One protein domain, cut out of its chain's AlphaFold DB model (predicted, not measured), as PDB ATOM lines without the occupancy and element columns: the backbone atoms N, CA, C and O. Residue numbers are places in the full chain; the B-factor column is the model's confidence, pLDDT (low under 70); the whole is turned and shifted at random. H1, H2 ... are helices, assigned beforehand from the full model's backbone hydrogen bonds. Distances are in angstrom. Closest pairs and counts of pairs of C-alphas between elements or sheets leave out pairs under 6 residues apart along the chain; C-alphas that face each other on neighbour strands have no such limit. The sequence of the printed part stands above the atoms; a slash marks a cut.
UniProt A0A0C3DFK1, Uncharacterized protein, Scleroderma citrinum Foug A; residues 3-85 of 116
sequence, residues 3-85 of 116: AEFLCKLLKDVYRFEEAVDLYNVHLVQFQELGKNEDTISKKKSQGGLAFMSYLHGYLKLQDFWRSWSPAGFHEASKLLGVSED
ATOM      1  N   ALA A   3     -33.982  53.882  18.225       87.81
ATOM      2  CA  ALA A   3     -33.452  54.894  19.139       87.81
ATOM      3  C   ALA A   3     -34.132  54.864  20.520       87.81
ATOM      4  O   ALA A   3     -33.456  54.970  21.535       87.81
ATOM      5  N   GLU A   4     -35.452  54.676  20.567       89.44
ATOM      6  CA  GLU A   4     -36.209  54.584  21.827       89.44
ATOM      7  C   GLU A   4     -35.797  53.346  22.622       89.44
ATOM      8  O   GLU A   4     -35.575  53.434  23.827       89.44
ATOM      9  N   PHE A   5     -35.635  52.213  21.930       90.88
ATOM     10  CA  PHE A   5     -35.109  50.982  22.515       90.88
ATOM     11  C   PHE A   5     -33.750  51.221  23.178       90.88
ATOM     12  O   PHE A   5     -33.569  50.888  24.347       90.88
ATOM     13  N   LEU A   6     -32.813  51.830  22.446       90.69
ATOM     14  CA  LEU A   6     -31.466  52.085  22.947       90.69
ATOM     15  C   LEU A   6     -31.448  53.081  24.097       90.69
ATOM     16  O   LEU A   6     -30.774  52.830  25.089       90.69
ATOM     17  N   CYS A   7     -32.205  54.174  24.003       90.19
ATOM     18  CA  CYS A   7     -32.320  55.131  25.099       90.19
ATOM     19  C   CYS A   7     -32.813  54.452  26.376       90.19
ATOM     20  O   CYS A   7     -32.202  54.638  27.422       90.19
ATOM     21  N   LYS A   8     -33.859  53.625  26.276       92.38
ATOM     22  CA  LYS A   8     -34.401  52.907  27.429       92.38
ATOM     23  C   LYS A   8     -33.387  51.914  27.996       92.38
ATOM     24  O   LYS A   8     -33.120  51.925  29.190       92.38
ATOM     25  N   LEU A   9     -32.773  51.098  27.136       91.94
ATOM     26  CA  LEU A   9     -31.777  50.101  27.538       91.94
ATOM     27  C   LEU A   9     -30.555  50.729  28.227       91.94
ATOM     28  O   LEU A   9     -30.030  50.164  29.181       91.94
ATOM     29  N   LEU A  10     -30.100  51.884  27.735       89.75
ATOM     30  CA  LEU A  10     -28.879  52.548  28.192       89.75
ATOM     31  C   LEU A  10     -29.084  53.502  29.370       89.75
ATOM     32  O   LEU A  10     -28.091  54.007  29.883       89.75
ATOM     33  N   LYS A  11     -30.323  53.795  29.773       88.38
ATOM     34  CA  LYS A  11     -30.607  54.770  30.842       88.38
ATOM     35  C   LYS A  11     -31.496  54.224  31.946       88.38
ATOM     36  O   LYS A  11     -31.273  54.539  33.107       88.38
ATOM     37  N   ASP A  12     -32.466  53.387  31.591       91.12
ATOM     38  CA  ASP A  12     -33.586  53.078  32.480       91.12
ATOM     39  C   ASP A  12     -33.605  51.612  32.936       91.12
ATOM     40  O   ASP A  12     -34.457  51.223  33.731       91.12
ATOM     41  N   VAL A  13     -32.690  50.776  32.434       93.81
ATOM     42  CA  VAL A  13     -32.665  49.336  32.721       93.81
ATOM     43  C   VAL A  13     -31.505  48.987  33.650       93.81
ATOM     44  O   VAL A  13     -30.340  48.979  33.252       93.81
ATOM     45  N   TYR A  14     -31.849  48.637  34.890       93.69
ATOM     46  CA  TYR A  14     -30.896  48.273  35.947       93.69
ATOM     47  C   TYR A  14     -30.867  46.773  36.255       93.69
ATOM     48  O   TYR A  14     -30.049  46.317  37.054       93.69
ATOM     49  N   ARG A  15     -31.739  45.982  35.620       94.94
ATOM     50  CA  ARG A  15     -31.830  44.533  35.816       94.94
ATOM     51  C   ARG A  15     -31.593  43.799  34.509       94.94
ATOM     52  O   ARG A  15     -32.076  44.211  33.457       94.94
ATOM     53  N   PHE A  16     -30.835  42.711  34.583       94.75
ATOM     54  CA  PHE A  16     -30.435  41.971  33.393       94.75
ATOM     55  C   PHE A  16     -31.629  41.282  32.726       94.75
ATOM     56  O   PHE A  16     -31.741  41.288  31.505       94.75
ATOM     57  N   GLU A  17     -32.560  40.758  33.521       95.94
ATOM     58  CA  GLU A  17     -33.776  40.119  33.017       95.94
ATOM     59  C   GLU A  17     -34.624  41.119  32.223       95.94
ATOM     60  O   GLU A  17     -35.050  40.830  31.109       95.94
ATOM     61  N   GLU A  18     -34.759  42.347  32.733       96.06
ATOM     62  CA  GLU A  18     -35.474  43.431  32.053       96.06
ATOM     63  C   GLU A  18     -34.788  43.845  30.741       96.06
ATOM     64  O   GLU A  18     -35.462  44.165  29.760       96.06
ATOM     65  N   ALA A  19     -33.452  43.805  30.687       95.69
ATOM     66  CA  ALA A  19     -32.694  44.066  29.463       95.69
ATOM     67  C   ALA A  19     -32.957  42.996  28.393       95.69
ATOM     68  O   ALA A  19     -33.145  43.326  27.217       95.69
ATOM     69  N   VAL A  20     -32.998  41.724  28.798       96.38
ATOM     70  CA  VAL A  20     -33.295  40.585  27.919       96.38
ATOM     71  C   VAL A  20     -34.743  40.634  27.433       96.38
ATOM     72  O   VAL A  20     -34.991  40.466  26.238       96.38
ATOM     73  N   ASP A  21     -35.692  40.929  28.318       96.38
ATOM     74  CA  ASP A  21     -37.104  41.071  27.962       96.38
ATOM     75  C   ASP A  21     -37.307  42.208  26.958       96.38
ATOM     76  O   ASP A  21     -37.942  42.023  25.915       96.38
ATOM     77  N   LEU A  22     -36.702  43.371  27.219       96.06
ATOM     78  CA  LEU A  22     -36.756  44.514  26.313       96.06
ATOM     79  C   LEU A  22     -36.149  44.175  24.941       96.06
ATOM     80  O   LEU A  22     -36.730  44.514  23.907       96.06
ATOM     81  N   TYR A  23     -35.014  43.474  24.920       96.38
ATOM     82  CA  TYR A  23     -34.396  42.982  23.690       96.38
ATOM     83  C   TYR A  23     -35.344  42.057  22.912       96.38
ATOM     84  O   TYR A  23     -35.557  42.259  21.716       96.38
ATOM     85  N   ASN A  24     -35.962  41.082  23.579       96.12
ATOM     86  CA  ASN A  24     -36.854  40.114  22.940       96.12
ATOM     87  C   ASN A  24     -38.111  40.777  22.362       96.12
ATOM     88  O   ASN A  24     -38.500  40.472  21.234       96.12
ATOM     89  N   VAL A  25     -38.705  41.736  23.083       96.00
ATOM     90  CA  VAL A  25     -39.846  42.522  22.587       96.00
ATOM     91  C   VAL A  25     -39.487  43.229  21.281       96.00
ATOM     92  O   VAL A  25     -40.222  43.131  20.297       96.00
ATOM     93  N   HIS A  26     -38.343  43.913  21.236       95.44
ATOM     94  CA  HIS A  26     -37.920  44.624  20.031       95.44
ATOM     95  C   HIS A  26     -37.492  43.686  18.897       95.44
ATOM     96  O   HIS A  26     -37.719  44.006  17.729       95.44
ATOM     97  N   LEU A  27     -36.931  42.515  19.213       96.38
ATOM     98  CA  LEU A  27     -36.594  41.501  18.217       96.38
ATOM     99  C   LEU A  27     -37.852  41.044  17.471       96.38
ATOM    100  O   LEU A  27     -37.874  41.075  16.240       96.38
ATOM    101  N   VAL A  28     -38.913  40.707  18.209       96.94
ATOM    102  CA  VAL A  28     -40.207  40.325  17.628       96.94
ATOM    103  C   VAL A  28     -40.791  41.475  16.809       96.94
ATOM    104  O   VAL A  28     -41.200  41.263  15.673       96.94
ATOM    105  N   GLN A  29     -40.757  42.714  17.310       95.38
ATOM    106  CA  GLN A  29     -41.243  43.874  16.550       95.38
ATOM    107  C   GLN A  29     -40.552  44.023  15.187       95.38
ATOM    108  O   GLN A  29     -41.223  44.281  14.188       95.38
ATOM    109  N   PHE A  30     -39.228  43.854  15.117       95.69
ATOM    110  CA  PHE A  30     -38.511  43.918  13.841       95.69
ATOM    111  C   PHE A  30     -38.799  42.714  12.938       95.69
ATOM    112  O   PHE A  30     -38.839  42.890  11.720       95.69
ATOM    113  N   GLN A  31     -39.035  41.522  13.493       96.31
ATOM    114  CA  GLN A  31     -39.473  40.353  12.720       96.31
ATOM    115  C   GLN A  31     -40.858  40.578  12.103       96.31
ATOM    116  O   GLN A  31     -41.027  40.383  10.901       96.31
ATOM    117  N   GLU A  32     -41.827  41.052  12.892       95.88
ATOM    118  CA  GLU A  32     -43.177  41.365  12.411       95.88
ATOM    119  C   GLU A  32     -43.158  42.481  11.363       95.88
ATOM    120  O   GLU A  32     -43.802  42.361  10.323       95.88
ATOM    121  N   LEU A  33     -42.338  43.520  11.561       94.88
ATOM    122  CA  LEU A  33     -42.179  44.604  10.588       94.88
ATOM    123  C   LEU A  33     -41.703  44.101   9.212       94.88
ATOM    124  O   LEU A  33     -42.040  44.687   8.187       94.88
ATOM    125  N   GLY A  34     -40.931  43.012   9.175       94.12
ATOM    126  CA  GLY A  34     -40.438  42.414   7.932       94.12
ATOM    127  C   GLY A  34     -41.504  41.665   7.135       94.12
ATOM    128  O   GLY A  34     -41.307  41.430   5.942       94.12
ATOM    129  N   LYS A  35     -42.630  41.312   7.767       95.31
ATOM    130  CA  LYS A  35     -43.755  40.629   7.112       95.31
ATOM    131  C   LYS A  35     -44.625  41.582   6.294       95.31
ATOM    132  O   LYS A  35     -45.369  41.125   5.433       95.31
ATOM    133  N   ASN A  36     -44.522  42.886   6.539       93.38
ATOM    134  CA  ASN A  36     -45.236  43.893   5.763       93.38
ATOM    135  C   ASN A  36     -44.771  43.878   4.300       93.38
ATOM    136  O   ASN A  36     -43.588  43.699   4.009       93.38
ATOM    137  N   GLU A  37     -45.692  44.100   3.362       91.19
ATOM    138  CA  GLU A  37     -45.371  44.042   1.931       91.19
ATOM    139  C   GLU A  37     -44.510  45.221   1.463       91.19
ATOM    140  O   GLU A  37     -43.725  45.073   0.518       91.19
ATOM    141  N   ASP A  38     -44.604  46.358   2.155       95.75
ATOM    142  CA  ASP A  38     -43.961  47.599   1.756       95.75
ATOM    143  C   ASP A  38     -42.429  47.562   1.910       95.75
ATOM    144  O   ASP A  38     -41.847  47.064   2.879       95.75
ATOM    145  N   THR A  39     -41.747  48.132   0.916       94.81
ATOM    146  CA  THR A  39     -40.280  48.135   0.824       94.81
ATOM    147  C   THR A  39     -39.614  48.859   1.998       94.81
ATOM    148  O   THR A  39     -38.487  48.526   2.370       94.81
ATOM    149  N   ILE A  40     -40.279  49.857   2.590       94.88
ATOM    150  CA  ILE A  40     -39.720  50.652   3.690       94.88
ATOM    151  C   ILE A  40     -39.675  49.814   4.970       94.88
ATOM    152  O   ILE A  40     -38.627  49.754   5.616       94.88
ATOM    153  N   SER A  41     -40.770  49.142   5.320       94.69
ATOM    154  CA  SER A  41     -40.862  48.243   6.471       94.69
ATOM    155  C   SER A  41     -39.867  47.095   6.356       94.69
ATOM    156  O   SER A  41     -39.124  46.849   7.304       94.69
ATOM    157  N   LYS A  42     -39.731  46.481   5.172       95.62
ATOM    158  CA  LYS A  42     -38.714  45.443   4.921       95.62
ATOM    159  C   LYS A  42     -37.290  45.940   5.175       95.62
ATOM    160  O   LYS A  42     -36.531  45.287   5.888       95.62
ATOM    161  N   LYS A  43     -36.928  47.124   4.664       95.44
ATOM    162  CA  LYS A  43     -35.603  47.727   4.912       95.44
ATOM    163  C   LYS A  43     -35.376  48.043   6.393       95.44
ATOM    164  O   LYS A  43     -34.294  47.782   6.915       95.44
ATOM    165  N   LYS A  44     -36.389  48.582   7.081       94.94
ATOM    166  CA  LYS A  44     -36.324  48.863   8.525       94.94
ATOM    167  C   LYS A  44     -36.169  47.585   9.347       94.94
ATOM    168  O   LYS A  44     -35.365  47.567  10.272       94.94
ATOM    169  N   SER A  45     -36.903  46.533   8.996       96.69
ATOM    170  CA  SER A  45     -36.784  45.204   9.596       96.69
ATOM    171  C   SER A  45     -35.373  44.657   9.416       96.69
ATOM    172  O   SER A  45     -34.718  44.349  10.404       96.69
ATOM    173  N   GLN A  46     -34.851  44.645   8.188       96.81
ATOM    174  CA  GLN A  46     -33.502  44.160   7.904       96.81
ATOM    175  C   GLN A  46     -32.432  44.909   8.714       96.81
ATOM    176  O   GLN A  46     -31.586  44.275   9.342       96.81
ATOM    177  N   GLY A  47     -32.483  46.246   8.735       95.19
ATOM    178  CA  GLY A  47     -31.542  47.058   9.512       95.19
ATOM    179  C   GLY A  47     -31.673  46.836  11.021       95.19
ATOM    180  O   GLY A  47     -30.670  46.680  11.714       95.19
ATOM    181  N   GLY A  48     -32.908  46.763  11.524       95.44
ATOM    182  CA  GLY A  48     -33.189  46.474  12.926       95.44
ATOM    183  C   GLY A  48     -32.684  45.097  13.345       95.44
ATOM    184  O   GLY A  48     -31.950  44.996  14.319       95.44
ATOM    185  N   LEU A  49     -32.992  44.047  12.583       96.75
ATOM    186  CA  LEU A  49     -32.547  42.678  12.859       96.75
ATOM    187  C   LEU A  49     -31.023  42.535  12.801       96.75
ATOM    188  O   LEU A  49     -30.449  41.864  13.657       96.75
ATOM    189  N   ALA A  50     -30.360  43.197  11.847       95.62
ATOM    190  CA  ALA A  50     -28.900  43.233  11.792       95.62
ATOM    191  C   ALA A  50     -28.310  43.861  13.065       95.62
ATOM    192  O   ALA A  50     -27.382  43.311  13.661       95.62
ATOM    193  N   PHE A  51     -28.891  44.969  13.530       94.00
ATOM    194  CA  PHE A  51     -28.480  45.598  14.780       94.00
ATOM    195  C   PHE A  51     -28.761  44.714  16.006       94.00
ATOM    196  O   PHE A  51     -27.894  44.572  16.864       94.00
ATOM    197  N   MET A  52     -29.936  44.081  16.087       95.06
ATOM    198  CA  MET A  52     -30.269  43.172  17.191       95.06
ATOM    199  C   MET A  52     -29.290  41.996  17.246       95.06
ATOM    200  O   MET A  52     -28.788  41.669  18.316       95.06
ATOM    201  N   SER A  53     -28.927  41.422  16.094       94.81
ATOM    202  CA  SER A  53     -27.912  40.367  16.019       94.81
ATOM    203  C   SER A  53     -26.543  40.828  16.523       94.81
ATOM    204  O   SER A  53     -25.849  40.052  17.177       94.81
ATOM    205  N   TYR A  54     -26.144  42.068  16.227       91.00
ATOM    206  CA  TYR A  54     -24.916  42.657  16.762       91.00
ATOM    207  C   TYR A  54     -24.995  42.814  18.289       91.00
ATOM    208  O   TYR A  54     -24.117  42.342  19.012       91.00
ATOM    209  N   LEU A  55     -26.079  43.416  18.787       91.88
ATOM    210  CA  LEU A  55     -26.280  43.674  20.211       91.88
ATOM    211  C   LEU A  55     -26.408  42.383  21.033       91.88
ATOM    212  O   LEU A  55     -25.988  42.351  22.187       91.88
ATOM    213  N   HIS A  56     -26.927  41.301  20.447       93.50
ATOM    214  CA  HIS A  56     -27.049  40.008  21.117       93.50
ATOM    215  C   HIS A  56     -25.720  39.524  21.706       93.50
ATOM    216  O   HIS A  56     -25.701  39.016  22.824       93.50
ATOM    217  N   GLY A  57     -24.596  39.742  21.012       88.94
ATOM    218  CA  GLY A  57     -23.270  39.392  21.531       88.94
ATOM    219  C   GLY A  57     -22.938  40.094  22.853       88.94
ATOM    220  O   GLY A  57     -22.286  39.503  23.709       88.94
ATOM    221  N   TYR A  58     -23.452  41.311  23.043       86.25
ATOM    222  CA  TYR A  58     -23.238  42.129  24.237       86.25
ATOM    223  C   TYR A  58     -24.233  41.838  25.369       86.25
ATOM    224  O   TYR A  58     -23.953  42.155  26.523       86.25
ATOM    225  N   LEU A  59     -25.388  41.249  25.041       91.19
ATOM    226  CA  LEU A  59     -26.463  40.908  25.981       91.19
ATOM    227  C   LEU A  59     -26.511  39.423  26.352       91.19
ATOM    228  O   LEU A  59     -27.242  39.046  27.260       91.19
ATOM    229  N   LYS A  60     -25.752  38.559  25.669       88.06
ATOM    230  CA  LYS A  60     -25.779  37.107  25.895       88.06
ATOM    231  C   LYS A  60     -25.296  36.705  27.291       88.06
ATOM    232  O   LYS A  60     -25.736  35.684  27.813       88.06
ATOM    233  N   LEU A  61     -24.373  37.472  27.867       90.00
ATOM    234  CA  LEU A  61     -23.788  37.214  29.179       90.00
ATOM    235  C   LEU A  61     -24.054  38.405  30.095       90.00
ATOM    236  O   LEU A  61     -23.747  39.542  29.733       90.00
ATOM    237  N   GLN A  62     -24.568  38.130  31.294       92.19
ATOM    238  CA  GLN A  62     -24.884  39.158  32.285       92.19
ATOM    239  C   GLN A  62     -23.665  40.011  32.641       92.19
ATOM    240  O   GLN A  62     -23.783  41.231  32.700       92.19
ATOM    241  N   ASP A  63     -22.495  39.395  32.820       87.94
ATOM    242  CA  ASP A  63     -21.257  40.117  33.141       87.94
ATOM    243  C   ASP A  63     -20.853  41.088  32.031       87.94
ATOM    244  O   ASP A  63     -20.378  42.192  32.296       87.94
ATOM    245  N   PHE A  64     -21.087  40.700  30.777       88.19
ATOM    246  CA  PHE A  64     -20.777  41.541  29.632       88.19
ATOM    247  C   PHE A  64     -21.765  42.696  29.514       88.19
ATOM    248  O   PHE A  64     -21.353  43.818  29.264       88.19
ATOM    249  N   TRP A  65     -23.056  42.455  29.756       92.38
ATOM    250  CA  TRP A  65     -24.041  43.532  29.864       92.38
ATOM    251  C   TRP A  65     -23.681  44.503  30.991       92.38
ATOM    252  O   TRP A  65     -23.659  45.716  30.789       92.38
ATOM    253  N   ARG A  66     -23.320  43.973  32.163       89.75
ATOM    254  CA  ARG A  66     -22.938  44.755  33.340       89.75
ATOM    255  C   ARG A  66     -21.748  45.670  33.065       89.75
ATOM    256  O   ARG A  66     -21.697  46.752  33.625       89.75
ATOM    257  N   SER A  67     -20.819  45.301  32.183       87.50
ATOM    258  CA  SER A  67     -19.635  46.128  31.910       87.50
ATOM    259  C   SER A  67     -19.936  47.458  31.204       87.50
ATOM    260  O   SER A  67     -19.062  48.319  31.157       87.50
ATOM    261  N   TRP A  68     -21.121  47.621  30.609       86.56
ATOM    262  CA  TRP A  68     -21.517  48.844  29.894       86.56
ATOM    263  C   TRP A  68     -22.913  49.359  30.269       86.56
ATOM    264  O   TRP A  68     -23.304  50.430  29.805       86.56
ATOM    265  N   SER A  69     -23.673  48.628  31.087       90.44
ATOM    266  CA  SER A  69     -25.040  48.992  31.464       90.44
ATOM    267  C   SER A  69     -25.101  49.967  32.645       90.44
ATOM    268  O   SER A  69     -24.180  50.001  33.467       90.44
ATOM    269  N   PRO A  70     -26.222  50.699  32.810       90.44
ATOM    270  CA  PRO A  70     -26.463  51.542  33.984       90.44
ATOM    271  C   PRO A  70     -26.257  50.815  35.313       90.44
ATOM    272  O   PRO A  70     -25.732  51.392  36.259       90.44
ATOM    273  N   ALA A  71     -26.605  49.527  35.378       91.06
ATOM    274  CA  ALA A  71     -26.418  48.715  36.576       91.06
ATOM    275  C   ALA A  71     -24.944  48.599  36.990       91.06
ATOM    276  O   ALA A  71     -24.629  48.701  38.175       91.06
ATOM    277  N   GLY A  72     -24.043  48.404  36.024       89.12
ATOM    278  CA  GLY A  72     -22.610  48.349  36.303       89.12
ATOM    279  C   GLY A  72     -22.026  49.703  36.668       89.12
ATOM    280  O   GLY A  72     -21.227  49.780  37.598       89.12
ATOM    281  N   PHE A  73     -22.465  50.777  36.003       88.38
ATOM    282  CA  PHE A  73     -22.080  52.142  36.382       88.38
ATOM    283  C   PHE A  73     -22.513  52.466  37.816       88.38
ATOM    284  O   PHE A  73     -21.707  52.937  38.616       88.38
ATOM    285  N   HIS A  74     -23.751  52.131  38.174       90.00
ATOM    286  CA  HIS A  74     -24.292  52.350  39.510       90.00
ATOM    287  C   HIS A  74     -23.516  51.587  40.596       90.00
ATOM    288  O   HIS A  74     -23.235  52.108  41.675       90.00
ATOM    289  N   GLU A  75     -23.135  50.342  40.326       89.69
ATOM    290  CA  GLU A  75     -22.309  49.571  41.251       89.69
ATOM    291  C   GLU A  75     -20.881  50.112  41.353       89.69
ATOM    292  O   GLU A  75     -20.361  50.238  42.460       89.69
ATOM    293  N   ALA A  76     -20.257  50.474  40.231       87.44
ATOM    294  CA  ALA A  76     -18.932  51.080  40.229       87.44
ATOM    295  C   ALA A  76     -18.920  52.391  41.031       87.44
ATOM    296  O   ALA A  76     -17.998  52.622  41.811       87.44
ATOM    297  N   SER A  77     -19.973  53.205  40.909       89.38
ATOM    298  CA  SER A  77     -20.160  54.432  41.692       89.38
ATOM    299  C   SER A  77     -20.173  54.132  43.192       89.38
ATOM    300  O   SER A  77     -19.437  54.764  43.952       89.38
ATOM    301  N   LYS A  78     -20.925  53.107  43.617       90.94
ATOM    302  CA  LYS A  78     -20.957  52.666  45.021       90.94
ATOM    303  C   LYS A  78     -19.602  52.177  45.518       90.94
ATOM    304  O   LYS A  78     -19.222  52.506  46.637       90.94
ATOM    305  N   LEU A  79     -18.889  51.398  44.707       87.81
ATOM    306  CA  LEU A  79     -17.583  50.845  45.076       87.81
ATOM    307  C   LEU A  79     -16.510  51.931  45.202       87.81
ATOM    308  O   LEU A  79     -15.654  51.849  46.079       87.81
ATOM    309  N   LEU A  80     -16.555  52.940  44.332       87.06
ATOM    310  CA  LEU A  80     -15.580  54.029  44.292       87.06
ATOM    311  C   LEU A  80     -15.951  55.209  45.201       87.06
ATOM    312  O   LEU A  80     -15.106  56.061  45.460       87.06
ATOM    313  N   GLY A  81     -17.195  55.275  45.682       89.75
ATOM    314  CA  GLY A  81     -17.679  56.373  46.518       89.75
ATOM    315  C   GLY A  81     -17.774  57.711  45.774       89.75
ATOM    316  O   GLY A  81     -17.657  58.764  46.397       89.75
ATOM    317  N   VAL A  82     -17.963  57.681  44.452       88.38
ATOM    318  CA  VAL A  82     -18.061  58.873  43.588       88.38
ATOM    319  C   VAL A  82     -19.411  58.908  42.880       88.38
ATOM    320  O   VAL A  82     -19.983  57.853  42.614       88.38
ATOM    321  N   SER A  83     -19.928  60.100  42.554       85.69
ATOM    322  CA  SER A  83     -21.159  60.213  41.747       85.69
ATOM    323  C   SER A  83     -20.974  59.547  40.380       85.69
ATOM    324  O   SER A  83     -19.871  59.566  39.829       85.69
ATOM    325  N   GLU A  84     -22.057  59.006  39.820       79.62
ATOM    326  CA  GLU A  84     -22.085  58.417  38.474       79.62
ATOM    327  C   GLU A  84     -21.584  59.405  37.405       79.62
ATOM    328  O   GLU A  84     -20.888  58.989  36.484       79.62
ATOM    329  N   ASP A  85     -21.813  60.713  37.588       78.56
ATOM    330  CA  ASP A  85     -21.339  61.782  36.686       78.56
ATOM    331  C   ASP A  85     -19.807  61.859  36.559       78.56
ATOM    332  O   ASP A  85     -19.281  62.410  35.591       78.56
TER     333      ASP A  85
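AT A GLANCE: This is residues 3 to 85 of the 116 residues of an uncharacterized protein of Scleroderma citrinum Foug A (UniProt A0A0C3DFK1). A long helical hairpin, H2 and H3 side by side, makes the body; the short H1 folds back along the first part of H2, and the small H4 sits at the hairpin's open end. Beyond that end H5 runs on as an arm that adds to the length, and residues 81 to 85 turn back after it. The printed part has 83 residues with five named helices, H1 to H5 in chain order, and no named strand; the class is all helix. The whole is loose, with a radius of gyration of the C-alphas of 15.3 A, and spans 54 by 23 by 17 A.

IN THESE COORDINATES: H1, residues 3 to 11, begins at C-alpha 3 (-33.452, 54.894, 19.139). H2, residues 16 to 35, is 29.5 A long. H3, residues 39 to 59, is 29.6 A long, with a kink of 26 degrees near residue 53. H4 is residues 62 to 66. H5, residues 70 to 80, is 15.2 A long and ends at C-alpha 80 (-15.580, 54.029, 44.292).

HOW THE PARTS SIT: H2 is the hub, touching three helices. H1 and H2 form a hairpin at a shallow tilt of 6 degrees; H2 touches H1 with residues 19 to 26 alone, and the closest C-alphas, of Leu 9 and Ala 19, are 6.4 A apart. H2 and H3 form a hairpin at a shallow tilt of 24 degrees, closest at the C-alphas of Gly 34 and Lys 42, 4.6 A. H4 only just touches H2, with 3 pairs of C-alphas within 8 A, the closest those of Phe 16 and Gln 62, 6.3 A. H5 and H1 are close but not clearly touching, the closest C-alphas being those of Lys 11 and Pro 70, 6.1 A. H1 and H3 are apart. Every O i to N i+4 pair is within hydrogen-bond range in H1, H4 and H5, against 15 of 16 in H2 and 15 of 17 in H3.

THE WHOLE: The two C-alphas farthest apart, of Glu 37 and Gly 81, are 53.9 A apart. The printed part has no cut, and the four links are tight. The mean pLDDT of the printed part is 92.2, and no printed residue is under 70.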